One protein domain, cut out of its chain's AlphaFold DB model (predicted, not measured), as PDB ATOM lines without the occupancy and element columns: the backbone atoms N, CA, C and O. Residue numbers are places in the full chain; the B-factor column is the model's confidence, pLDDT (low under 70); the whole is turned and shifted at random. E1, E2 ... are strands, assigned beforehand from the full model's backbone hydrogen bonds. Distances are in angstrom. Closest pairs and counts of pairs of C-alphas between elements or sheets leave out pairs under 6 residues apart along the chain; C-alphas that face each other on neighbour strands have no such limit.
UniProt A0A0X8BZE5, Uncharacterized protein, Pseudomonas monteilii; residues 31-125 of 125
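AT A GLANCE: This is residues 31 to 125 of the 125 residues of an uncharacterized protein of Pseudomonas monteilii (UniProt A0A0X8BZE5). With little regular structure, the domain is one strongly twisted, curled antiparallel sheet, E1 E2 E5 E4 E3; the long unnamed tail, residues 101 to 125, folds back beside edge strand E3. The class is all strand: 32 of the 95 printed residues lie in E1 to E5. It is compact, radius of gyration of the C-alphas 13.0 A, spanning 33 by 27 by 20 A.

HOW THE PARTS SIT: E3, residues 66 to 73, E4, 77 to 84, and E5, 94 to 100, form two hairpins and a meander, successive antiparallel neighbours; N 72 and O 79 are 2.8 A apart, N 80 and O 97 2.8 A. E2, residues 52 to 56, pairs antiparallel with E5, N 98 to O 53 at 2.8 A, closing a Greek key, E2 to E5. E1, residues 45 to 48, makes a hairpin with E2, N 46 to O 54 at 2.9 A.

IN THESE COORDINATES: E1 begins at C-alpha 45 (9.001, 9.815, 0.087); E5, 19.6 A, ends at C-alpha 100 (24.190, 12.850, 3.601). E4 spans 23.2 A; E3, 20.6 A, bends by 54 degrees at residue 69.

THE WHOLE: C-alphas 42 and 108 are farthest apart, 38.0 A. The printed part has no cut; no link is long. Residues 41 to 43 and 87 to 91 have pLDDT under 70.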
ATOM      1  N   CYS A  31      18.047  20.066  12.335       91.06
ATOM      2  CA  CYS A  31      16.980  19.290  11.700       91.06
ATOM      3  C   CYS A  31      15.923  20.225  11.081       91.06
ATOM      4  O   CYS A  31      15.722  21.324  11.605       91.06
ATOM      5  N   PRO A  32      15.250  19.824   9.988       92.06
ATOM      6  CA  PRO A  32      14.203  20.638   9.381       92.06
ATOM      7  C   PRO A  32      12.974  20.721  10.292       92.06
ATOM      8  O   PRO A  32      12.623  19.761  10.985       92.06
ATOM      9  N   GLU A  33      12.291  21.859  10.269       91.62
ATOM     10  CA  GLU A  33      10.989  21.993  10.926       91.62
ATOM     11  C   GLU A  33       9.937  21.152  10.181       91.62
ATOM     12  O   GLU A  33       9.975  21.102   8.947       91.62
ATOM     13  N   PRO A  34       8.952  20.537  10.868       91.12
ATOM     14  CA  PRO A  34       7.886  19.767  10.222       91.12
ATOM     15  C   PRO A  34       7.160  20.516   9.096       91.12
ATOM     16  O   PRO A  34       6.804  19.923   8.081       91.12
ATOM     17  N   SER A  35       7.004  21.837   9.236       90.38
ATOM     18  CA  SER A  35       6.370  22.717   8.245       90.38
ATOM     19  C   SER A  35       7.154  22.875   6.936       90.38
ATOM     20  O   SER A  35       6.598  23.349   5.948       90.38
ATOM     21  N   GLN A  36       8.434  22.497   6.918       91.44
ATOM     22  CA  GLN A  36       9.309  22.552   5.742       91.44
ATOM     23  C   GLN A  36       9.379  21.216   4.994       91.44
ATOM     24  O   GLN A  36       9.984  21.143   3.924       91.44
ATOM     25  N   ILE A  37       8.802  20.160   5.567       91.88
ATOM     26  CA  ILE A  37       8.801  18.821   4.993       91.88
ATOM     27  C   ILE A  37       7.704  18.748   3.931       91.88
ATOM     28  O   ILE A  37       6.576  19.186   4.151       91.88
ATOM     29  N   VAL A  38       8.020  18.169   2.777       91.44
ATOM     30  CA  VAL A  38       7.076  17.949   1.676       91.44
ATOM     31  C   VAL A  38       7.066  16.478   1.274       91.44
ATOM     32  O   VAL A  38       8.091  15.806   1.359       91.44
ATOM     33  N   SER A  39       5.914  15.967   0.831       90.25
ATOM     34  CA  SER A  39       5.816  14.626   0.242       90.25
ATOM     35  C   SER A  39       5.943  14.712  -1.279       90.25
ATOM     36  O   SER A  39       5.176  15.431  -1.918       90.25
ATOM     37  N   GLU A  40       6.891  13.978  -1.865       82.38
ATOM     38  CA  GLU A  40       7.156  14.032  -3.312       82.38
ATOM     39  C   GLU A  40       6.287  13.061  -4.128       82.38
ATOM     40  O   GLU A  40       6.009  13.318  -5.298       82.38
ATOM     41  N   GLN A  41       5.853  11.939  -3.538       66.81
ATOM     42  CA  GLN A  41       5.191  10.842  -4.265       66.81
ATOM     43  C   GLN A  41       4.055  10.189  -3.467       66.81
ATOM     44  O   GLN A  41       4.078   8.994  -3.185       66.81
ATOM     45  N   GLY A  42       3.043  10.969  -3.086       61.72
ATOM     46  CA  GLY A  42       1.796  10.405  -2.553       61.72
ATOM     47  C   GLY A  42       1.931   9.657  -1.220       61.72
ATOM     48  O   GLY A  42       1.101   8.796  -0.946       61.72
ATOM     49  N   GLY A  43       2.935   9.999  -0.400       65.12
ATOM     50  CA  GLY A  43       2.931   9.676   1.032       65.12
ATOM     51  C   GLY A  43       4.025   8.750   1.571       65.12
ATOM     52  O   GLY A  43       3.995   8.462   2.765       65.12
ATOM     53  N   GLN A  44       5.007   8.322   0.768       74.88
ATOM     54  CA  GLN A  44       6.147   7.527   1.278       74.88
ATOM     55  C   GLN A  44       7.478   8.280   1.231       74.88
ATOM     56  O   GLN A  44       8.212   8.280   2.205       74.88
ATOM     57  N   LEU A  45       7.770   9.022   0.161       87.81
ATOM     58  CA  LEU A  45       9.001   9.815   0.087       87.81
ATOM     59  C   LEU A  45       8.778  11.252   0.553       87.81
ATOM     60  O   LEU A  45       7.866  11.935   0.070       87.81
ATOM     61  N   TYR A  46       9.646  11.700   1.457       92.50
ATOM     62  CA  TYR A  46       9.619  13.029   2.053       92.50
ATOM     63  C   TYR A  46      10.952  13.741   1.860       92.50
ATOM     64  O   TYR A  46      12.021  13.143   2.015       92.50
ATOM     65  N   THR A  47      10.892  15.033   1.554       93.56
ATOM     66  CA  THR A  47      12.071  15.887   1.388       93.56
ATOM     67  C   THR A  47      11.918  17.196   2.153       93.56
ATOM     68  O   THR A  47      10.812  17.598   2.507       93.56
ATOM     69  N   ALA A  48      13.040  17.847   2.458       92.50
ATOM     70  CA  ALA A  48      13.063  19.190   3.033       92.50
ATOM     71  C   ALA A  48      14.278  19.985   2.503       92.50
ATOM     72  O   ALA A  48      15.223  19.387   1.964       92.50
ATOM     73  N   PRO A  49      14.284  21.329   2.620       90.31
ATOM     74  CA  PRO A  49      15.382  22.174   2.148       90.31
ATOM     75  C   PRO A  49      16.742  21.732   2.687       90.31
ATOM     76  O   PRO A  49      16.846  21.328   3.834       90.31
ATOM     77  N   GLY A  50      17.800  21.834   1.878       85.25
ATOM     78  CA  GLY A  50      19.154  21.419   2.275       85.25
ATOM     79  C   GLY A  50      19.501  19.958   2.045       85.25
ATOM     80  O   GLY A  50      20.507  19.483   2.563       85.25
ATOM     81  N   GLY A  51      18.700  19.262   1.239       88.62
ATOM     82  CA  GLY A  51      19.003  17.901   0.807       88.62
ATOM     83  C   GLY A  51      18.556  16.827   1.791       88.62
ATOM     84  O   GLY A  51      18.991  15.686   1.661       88.62
ATOM     85  N   TRP A  52      17.680  17.165   2.740       92.44
ATOM     86  CA  TRP A  52      17.032  16.173   3.588       92.44
ATOM     87  C   TRP A  52      16.099  15.301   2.765       92.44
ATOM     88  O   TRP A  52      15.277  15.806   1.995       92.44
ATOM     89  N   LYS A  53      16.215  13.990   2.955       93.69
ATOM     90  CA  LYS A  53      15.375  12.981   2.313       93.69
ATOM     91  C   LYS A  53      15.078  11.852   3.278       93.69
ATOM     92  O   LYS A  53      15.932  11.490   4.090       93.69
ATOM     93  N   GLY A  54      13.900  11.265   3.169       92.25
ATOM     94  CA  GLY A  54      13.536  10.150   4.021       92.25
ATOM     95  C   GLY A  54      12.202   9.522   3.682       92.25
ATOM     96  O   GLY A  54      11.551   9.892   2.704       92.25
ATOM     97  N   ASP A  55      11.833   8.562   4.519       88.94
ATOM     98  CA  ASP A  55      10.632   7.751   4.372       88.94
ATOM     99  C   ASP A  55       9.892   7.661   5.714       88.94
ATOM    100  O   ASP A  55      10.497   7.790   6.791       88.94
ATOM    101  N   ALA A  56       8.581   7.468   5.642       86.81
ATOM    102  CA  ALA A  56       7.729   7.210   6.788       86.81
ATOM    103  C   ALA A  56       7.409   5.716   6.893       86.81
ATOM    104  O   ALA A  56       7.293   4.991   5.913       86.81
ATOM    105  N   ASN A  57       7.186   5.228   8.111       83.81
ATOM    106  CA  ASN A  57       6.736   3.843   8.296       83.81
ATOM    107  C   ASN A  57       5.288   3.595   7.821       83.81
ATOM    108  O   ASN A  57       4.842   2.446   7.822       83.81
ATOM    109  N   SER A  58       4.548   4.643   7.454       79.00
ATOM    110  CA  SER A  58       3.167   4.578   6.992       79.00
ATOM    111  C   SER A  58       3.010   5.232   5.620       79.00
ATOM    112  O   SER A  58       3.739   6.145   5.250       79.00
ATOM    113  N   THR A  59       2.014   4.769   4.861       72.56
ATOM    114  CA  THR A  59       1.701   5.270   3.510       72.56
ATOM    115  C   THR A  59       1.222   6.723   3.501       72.56
ATOM    116  O   THR A  59       1.113   7.322   2.439       72.56
ATOM    117  N   SER A  60       0.873   7.279   4.660       74.31
ATOM    118  CA  SER A  60       0.440   8.664   4.795       74.31
ATOM    119  C   SER A  60       0.685   9.133   6.223       74.31
ATOM    120  O   SER A  60      -0.002   8.677   7.144       74.31
ATOM    121  N   ILE A  61       1.623  10.060   6.395       83.19
ATOM    122  CA  ILE A  61       1.824  10.759   7.661       83.19
ATOM    123  C   ILE A  61       1.195  12.147   7.575       83.19
ATOM    124  O   ILE A  61       1.250  12.806   6.533       83.19
ATOM    125  N   ASP A  62       0.582  12.600   8.662       85.06
ATOM    126  CA  ASP A  62       0.083  13.966   8.728       85.06
ATOM    127  C   ASP A  62       1.190  14.894   9.224       85.06
ATOM    128  O   ASP A  62       1.515  14.940  10.412       85.06
ATOM    129  N   LEU A  63       1.770  15.643   8.288       86.12
ATOM    130  CA  LEU A  63       2.869  16.565   8.558       86.12
ATOM    131  C   LEU A  63       2.487  17.670   9.555       86.12
ATOM    132  O   LEU A  63       3.368  18.180  10.244       86.12
ATOM    133  N   ALA A  64       1.198  18.013   9.685       86.00
ATOM    134  CA  ALA A  64       0.740  19.039  10.626       86.00
ATOM    135  C   ALA A  64       0.853  18.607  12.099       86.00
ATOM    136  O   ALA A  64       0.811  19.455  12.989       86.00
ATOM    137  N   HIS A  65       0.997  17.304  12.350       87.56
ATOM    138  CA  HIS A  65       1.034  16.696  13.683       87.56
ATOM    139  C   HIS A  65       2.368  16.023  14.004       87.56
ATOM    140  O   HIS A  65       2.516  15.352  15.027       87.56
ATOM    141  N   LEU A  66       3.356  16.200  13.128       89.25
ATOM    142  CA  LEU A  66       4.697  15.717  13.373       89.25
ATOM    143  C   LEU A  66       5.378  16.547  14.457       89.25
ATOM    144  O   LEU A  66       5.527  17.761  14.330       89.25
ATOM    145  N   ARG A  67       5.881  15.869  15.485       91.25
ATOM    146  CA  ARG A  67       6.809  16.442  16.463       91.25
ATOM    147  C   ARG A  67       8.190  15.849  16.295       91.25
ATOM    148  O   ARG A  67       8.329  14.657  16.031       91.25
ATOM    149  N   PHE A  68       9.206  16.669  16.514       92.12
ATOM    150  CA  PHE A  68      10.568  16.179  16.661       92.12
ATOM    151  C   PHE A  68      10.695  15.287  17.895       92.12
ATOM    152  O   PHE A  68      10.072  15.537  18.929       92.12
ATOM    153  N   VAL A  69      11.498  14.236  17.763       92.88
ATOM    154  CA  VAL A  69      11.760  13.263  18.827       92.88
ATOM    155  C   VAL A  69      13.235  13.235  19.153       92.88
ATOM    156  O   VAL A  69      13.624  13.359  20.309       92.88
ATOM    157  N   SER A  70      14.054  13.029  18.128       93.75
ATOM    158  CA  SER A  70      15.488  12.941  18.303       93.75
ATOM    159  C   SER A  70      16.222  13.150  16.994       93.75
ATOM    160  O   SER A  70      15.669  13.025  15.899       93.75
ATOM    161  N   SER A  71      17.507  13.438  17.113       93.88
ATOM    162  CA  SER A  71      18.449  13.415  16.009       93.88
ATOM    163  C   SER A  71      19.687  12.627  16.390       93.88
ATOM    164  O   SER A  71      20.049  12.573  17.562       93.88
ATOM    165  N   HIS A  72      20.321  11.999  15.407       93.69
ATOM    166  CA  HIS A  72      21.508  11.181  15.603       93.69
ATOM    167  C   HIS A  72      22.525  11.432  14.492       93.69
ATOM    168  O   HIS A  72      22.179  11.432  13.309       93.69
ATOM    169  N   ILE A  73      23.784  11.631  14.871       91.44
ATOM    170  CA  ILE A  73      24.889  11.812  13.929       91.44
ATOM    171  C   ILE A  73      25.609  10.483  13.746       91.44
ATOM    172  O   ILE A  73      26.101   9.884  14.701       91.44
ATOM    173  N   THR A  74      25.736  10.068  12.492       90.38
ATOM    174  CA  THR A  74      26.582   8.952  12.078       90.38
ATOM    175  C   THR A  74      27.790   9.475  11.292       90.38
ATOM    176  O   THR A  74      27.805  10.633  10.867       90.38
ATOM    177  N   PRO A  75      28.808   8.637  11.027       89.00
ATOM    178  CA  PRO A  75      29.922   9.034  10.166       89.00
ATOM    179  C   PRO A  75      29.516   9.417   8.733       89.00
ATOM    180  O   PRO A  75      30.284  10.096   8.057       89.00
ATOM    181  N   ALA A  76      28.350   8.968   8.255       88.94
ATOM    182  CA  ALA A  76      27.917   9.137   6.867       88.94
ATOM    183  C   ALA A  76      26.735  10.101   6.696       88.94
ATOM    184  O   ALA A  76      26.515  10.602   5.595       88.94
ATOM    185  N   SER A  77      25.961  10.341   7.752       91.19
ATOM    186  CA  SER A  77      24.740  11.134   7.678       91.19
ATOM    187  C   SER A  77      24.324  11.690   9.030       91.19
ATOM    188  O   SER A  77      24.716  11.194  10.090       91.19
ATOM    189  N   VAL A  78      23.440  12.676   8.978       91.81
ATOM    190  CA  VAL A  78      22.608  13.069  10.112       91.81
ATOM    191  C   VAL A  78      21.211  12.509   9.911       91.81
ATOM    192  O   VAL A  78      20.677  12.566   8.807       91.81
ATOM    193  N   LEU A  79      20.626  11.986  10.983       93.62
ATOM    194  CA  LEU A  79      19.276  11.442  11.028       93.62
ATOM    195  C   LEU A  79      18.422  12.307  11.957       93.62
ATOM    196  O   LEU A  79      18.847  12.590  13.073       93.62
ATOM    197  N   CYS A  80      17.223  12.690  11.530       94.00
ATOM    198  CA  CYS A  80      16.222  13.391  12.334       94.00
ATOM    199  C   CYS A  80      14.933  12.571  12.342       94.00
ATOM    200  O   CYS A  80      14.435  12.190  11.281       94.00
ATOM    201  N   ARG A  81      14.400  12.286  13.530       94.38
ATOM    202  CA  ARG A  81      13.206  11.467  13.736       94.38
ATOM    203  C   ARG A  81      12.048  12.312  14.244       94.38
ATOM    204  O   ARG A  81      12.198  13.089  15.189       94.38
ATOM    205  N   TYR A  82      10.888  12.071  13.650       93.12
ATOM    206  CA  TYR A  82       9.626  12.711  13.978       93.12
ATOM    207  C   TYR A  82       8.555  11.660  14.277       93.12
ATOM    208  O   TYR A  82       8.622  10.532  13.782       93.12
ATOM    209  N   GLU A  83       7.569  12.036  15.084       91.12
ATOM    210  CA  GLU A  83       6.421  11.212  15.477       91.12
ATOM    211  C   GLU A  83       5.110  11.966  15.268       91.12
ATOM    212  O   GLU A  83       5.040  13.144  15.606       91.12
ATOM    213  N   ASP A  84       4.071  11.287  14.775       87.31
ATOM    214  CA  ASP A  84       2.697  11.820  14.788       87.31
ATOM    215  C   ASP A  84       2.147  11.765  16.225       87.31
ATOM    216  O   ASP A  84       2.071  10.696  16.844       87.31
ATOM    217  N   ASP A  85       1.790  12.923  16.783       76.06
ATOM    218  CA  ASP A  85       1.327  13.063  18.164       76.06
ATOM    219  C   ASP A  85      -0.114  12.582  18.418       76.06
ATOM    220  O   ASP A  85      -0.506  12.415  19.577       76.06
ATOM    221  N   ARG A  86      -0.893  12.290  17.367       72.00
ATOM    222  CA  ARG A  86      -2.311  11.911  17.493       72.00
ATOM    223  C   ARG A  86      -2.553  10.421  17.648       72.00
ATOM    224  O   ARG A  86      -3.619  10.028  18.129       72.00
ATOM    225  N   LYS A  87      -1.630   9.561  17.212       63.03
ATOM    226  CA  LYS A  87      -1.891   8.118  17.242       63.03
ATOM    227  C   LYS A  87      -1.636   7.534  18.634       63.03
ATOM    228  O   LYS A  87      -0.568   7.681  19.223       63.03
ATOM    229  N   HIS A  88      -2.650   6.848  19.169       54.47
ATOM    230  CA  HIS A  88      -2.559   6.101  20.425       54.47
ATOM    231  C   HIS A  88      -1.350   5.150  20.424       54.47
ATOM    232  O   HIS A  88      -1.056   4.520  19.410       54.47
ATOM    233  N   LYS A  89      -0.723   4.989  21.602       56.44
ATOM    234  CA  LYS A  89       0.535   4.259  21.902       56.44
ATOM    235  C   LYS A  89       0.739   2.875  21.251       56.44
ATOM    236  O   LYS A  89       1.839   2.344  21.336       56.44
ATOM    237  N   ALA A  90      -0.285   2.273  20.652       59.56
ATOM    238  CA  ALA A  90      -0.189   1.001  19.942       59.56
ATOM    239  C   ALA A  90       0.407   1.129  18.524       59.56
ATOM    240  O   ALA A  90       1.015   0.176  18.051       59.56
ATOM    241  N   HIS A  91       0.268   2.283  17.860       63.41
ATOM    242  CA  HIS A  91       0.809   2.515  16.516       63.41
ATOM    243  C   HIS A  91       1.283   3.960  16.374       63.41
ATOM    244  O   HIS A  91       0.493   4.833  16.037       63.41
ATOM    245  N   ILE A  92       2.564   4.211  16.639       70.44
ATOM    246  CA  ILE A  92       3.170   5.519  16.388       70.44
ATOM    247  C   ILE A  92       3.726   5.511  14.962       70.44
ATOM    248  O   ILE A  92       4.559   4.667  14.610       70.44
ATOM    249  N   ASP A  93       3.245   6.435  14.135       83.19
ATOM    250  CA  ASP A  93       3.847   6.673  12.829       83.19
ATOM    251  C   ASP A  93       5.113   7.510  13.025       83.19
ATOM    252  O   ASP A  93       5.122   8.482  13.787       83.19
ATOM    253  N   HIS A  94       6.186   7.118  12.348       88.19
ATOM    254  CA  HIS A  94       7.469   7.799  12.402       88.19
ATOM    255  C   HIS A  94       7.885   8.229  11.005       88.19
ATOM    256  O   HIS A  94       7.820   7.434  10.067       88.19
ATOM    257  N   LEU A  95       8.407   9.448  10.907       91.88
ATOM    258  CA  LEU A  95       9.158   9.922   9.753       91.88
ATOM    259  C   LEU A  95      10.621  10.063  10.160       91.88
ATOM    260  O   LEU A  95      10.922  10.669  11.188       91.88
ATOM    261  N   SER A  96      11.530   9.507   9.365       93.19
ATOM    262  CA  SER A  96      12.967   9.722   9.542       93.19
ATOM    263  C   SER A  96      13.525  10.421   8.318       93.19
ATOM    264  O   SER A  96      13.473   9.866   7.227       93.19
ATOM    265  N   LEU A  97      14.073  11.619   8.502       94.38
ATOM    266  CA  LEU A  97      14.802  12.340   7.465       94.38
ATOM    267  C   LEU A  97      16.301  12.173   7.676       94.38
ATOM    268  O   LEU A  97      16.795  12.200   8.801       94.38
ATOM    269  N   SER A  98      17.025  12.029   6.576       94.00
ATOM    270  CA  SER A  98      18.474  11.924   6.551       94.00
ATOM    271  C   SER A  98      19.077  12.987   5.645       94.00
ATOM    272  O   SER A  98      18.508  13.320   4.604       94.00
ATOM    273  N   MET A  99      20.225  13.517   6.043       91.94
ATOM    274  CA  MET A  99      21.069  14.364   5.206       91.94
ATOM    275  C   MET A  99      22.430  13.689   5.094       91.94
ATOM    276  O   MET A  99      23.054  13.376   6.111       91.94
ATOM    277  N   GLU A 100      22.883  13.453   3.864       90.25
ATOM    278  CA  GLU A 100      24.190  12.850   3.601       90.25
ATOM    279  C   GLU A 100      25.336  13.799   3.979       90.25
ATOM    280  O   GLU A 100      25.258  15.017   3.808       90.25
ATOM    281  N   GLY A 101      26.426  13.210   4.468       81.75
ATOM    282  CA  GLY A 101      27.653  13.901   4.837       81.75
ATOM    283  C   GLY A 101      27.982  13.785   6.323       81.75
ATOM    284  O   GLY A 101      27.108  13.769   7.190       81.75
ATOM    285  N   ALA A 102      29.282  13.736   6.614       73.75
ATOM    286  CA  ALA A 102      29.782  13.815   7.977       73.75
ATOM    287  C   ALA A 102      29.519  15.216   8.549       73.75
ATOM    288  O   ALA A 102      29.838  16.222   7.913       73.75
ATOM    289  N   ARG A 103      28.964  15.276   9.762       84.56
ATOM    290  CA  ARG A 103      28.713  16.512  10.514       84.56
ATOM    291  C   ARG A 103      29.298  16.409  11.912       84.56
ATOM    292  O   ARG A 103      29.482  15.311  12.433       84.56
ATOM    293  N   LEU A 104      29.565  17.552  12.533       84.69
ATOM    294  CA  LEU A 104      29.970  17.616  13.935       84.69
ATOM    295  C   LEU A 104      28.822  18.152  14.791       84.69
ATOM    296  O   LEU A 104      28.188  19.139  14.429       84.69
ATOM    297  N   ALA A 105      28.577  17.519  15.937       87.19
ATOM    298  CA  ALA A 105      27.644  18.024  16.940       87.19
ATOM    299  C   ALA A 105      28.121  19.375  17.498       87.19
ATOM    300  O   ALA A 105      29.308  19.553  17.790       87.19
ATOM    301  N   VAL A 106      27.189  20.309  17.686       87.50
ATOM    302  CA  VAL A 106      27.437  21.623  18.290       87.50
ATOM    303  C   VAL A 106      26.459  21.862  19.439       87.50
ATOM    304  O   VAL A 106      25.267  21.596  19.314       87.50
ATOM    305  N   GLY A 107      26.959  22.417  20.546       82.69
ATOM    306  CA  GLY A 107      26.167  22.706  21.745       82.69
ATOM    307  C   GLY A 107      26.201  21.580  22.785       82.69
ATOM    308  O   GLY A 107      26.758  20.511  22.551       82.69
ATOM    309  N   SER A 108      25.627  21.841  23.963       82.50
ATOM    310  CA  SER A 108      25.654  20.931  25.123       82.50
ATOM    311  C   SER A 108      24.513  19.910  25.163       82.50
ATOM    312  O   SER A 108      24.509  19.055  26.040       82.50
ATOM    313  N   ASN A 109      23.552  19.989  24.242       89.00
ATOM    314  CA  ASN A 109      22.357  19.133  24.229       89.00
ATOM    315  C   ASN A 109      22.590  17.758  23.579       89.00
ATOM    316  O   ASN A 109      21.666  16.961  23.438       89.00
ATOM    317  N   TRP A 110      23.830  17.478  23.178       89.69
ATOM    318  CA  TRP A 110      24.232  16.220  22.567       89.69
ATOM    319  C   TRP A 110      24.762  15.243  23.612       89.69
ATOM    320  O   TRP A 110      25.704  15.544  24.343       89.69
ATOM    321  N   MET A 111      24.224  14.027  23.609       91.38
ATOM    322  CA  MET A 111      24.723  12.906  24.396       91.38
ATOM    323  C   MET A 111      24.902  11.695  23.481       91.38
ATOM    324  O   MET A 111      23.962  11.266  22.824       91.38
ATOM    325  N   ASN A 112      26.117  11.141  23.418       91.69
ATOM    326  CA  ASN A 112      26.443   9.984  22.568       91.69
ATOM    327  C   ASN A 112      26.018  10.157  21.095       91.69
ATOM    328  O   ASN A 112      25.439   9.253  20.500       91.69
ATOM    329  N   ALA A 113      26.295  11.335  20.520       90.56
ATOM    330  CA  ALA A 113      25.895  11.716  19.161       90.56
ATOM    331  C   ALA A 113      24.374  11.747  18.913       90.56
ATOM    332  O   ALA A 113      23.950  11.813  17.762       90.56
ATOM    333  N   THR A 114      23.564  11.754  19.973       94.00
ATOM    334  CA  THR A 114      22.108  11.889  19.913       94.00
ATOM    335  C   THR A 114      21.671  13.187  20.592       94.00
ATOM    336  O   THR A 114      22.196  13.538  21.648       94.00
ATOM    337  N   CYS A 115      20.721  13.901  19.997       93.19
ATOM    338  CA  CYS A 115      20.060  15.056  20.598       93.19
ATOM    339  C   CYS A 115      18.557  14.786  20.674       93.19
ATOM    340  O   CYS A 115      17.928  14.525  19.651       93.19
ATOM    341  N   GLU A 116      18.002  14.827  21.884       89.69
ATOM    342  CA  GLU A 116      16.586  14.545  22.200       89.69
ATOM    343  C   GLU A 116      15.859  15.804  22.718       89.69
ATOM    344  O   GLU A 116      14.817  15.726  23.366       89.69
ATOM    345  N   SER A 117      16.446  16.978  22.467       89.94
ATOM    346  CA  SER A 117      15.917  18.290  22.855       89.94
ATOM    347  C   SER A 117      14.974  18.861  21.784       89.94
ATOM    348  O   SER A 117      14.447  18.135  20.949       89.94
ATOM    349  N   LYS A 118      14.719  20.173  21.800       88.81
ATOM    350  CA  LYS A 118      13.975  20.850  20.730       88.81
ATOM    351  C   LYS A 118      14.798  20.944  19.438       88.81
ATOM    352  O   LYS A 118      16.025  20.847  19.474       88.81
ATOM    353  N   ILE A 119      14.134  21.170  18.301       86.56
ATOM    354  CA  ILE A 119      14.785  21.243  16.978       86.56
ATOM    355  C   ILE A 119      15.863  22.330  16.964       86.56
ATOM    356  O   ILE A 119      16.991  22.086  16.532       86.56
ATOM    357  N   GLU A 120      15.543  23.502  17.509       85.75
ATOM    358  CA  GLU A 120      16.433  24.656  17.613       85.75
ATOM    359  C   GLU A 120      17.573  24.474  18.622       85.75
ATOM    360  O   GLU A 120      18.361  25.388  18.827       85.75
ATOM    361  N   GLU A 121      17.665  23.323  19.283       87.44
ATOM    362  CA  GLU A 121      18.708  23.009  20.258       87.44
ATOM    363  C   GLU A 121      19.711  21.963  19.737       87.44
ATOM    364  O   GLU A 121      20.759  21.762  20.361       87.44
ATOM    365  N   CYS A 122      19.420  21.331  18.591       88.31
ATOM    366  CA  CYS A 122      20.222  20.275  17.972       88.31
ATOM    367  C   CYS A 122      21.004  20.806  16.758       88.31
ATOM    368  O   CYS A 122      20.592  20.619  15.610       88.31
ATOM    369  N   PHE A 123      22.145  21.459  17.011       88.56
ATOM    370  CA  PHE A 123      22.957  22.075  15.956       88.56
ATOM    371  C   PHE A 123      24.078  21.182  15.400       88.56
ATOM    372  O   PHE A 123      24.722  20.434  16.141       88.56
ATOM    373  N   PHE A 124      24.370  21.348  14.107       85.75
ATOM    374  CA  PHE A 124      25.447  20.695  13.357       85.75
ATOM    375  C   PHE A 124      26.463  21.715  12.827       85.75
ATOM    376  O   PHE A 124      26.095  22.850  12.528       85.75
ATOM    377  N   LYS A 125      27.724  21.303  12.659       78.62
ATOM    378  CA  LYS A 125      28.774  22.024  11.921       78.62
ATOM    379  C   LYS A 125      29.243  21.206  10.723       78.62
ATOM    380  O   LYS A 125      29.403  19.973  10.884       78.62
TER     381      LYS A 125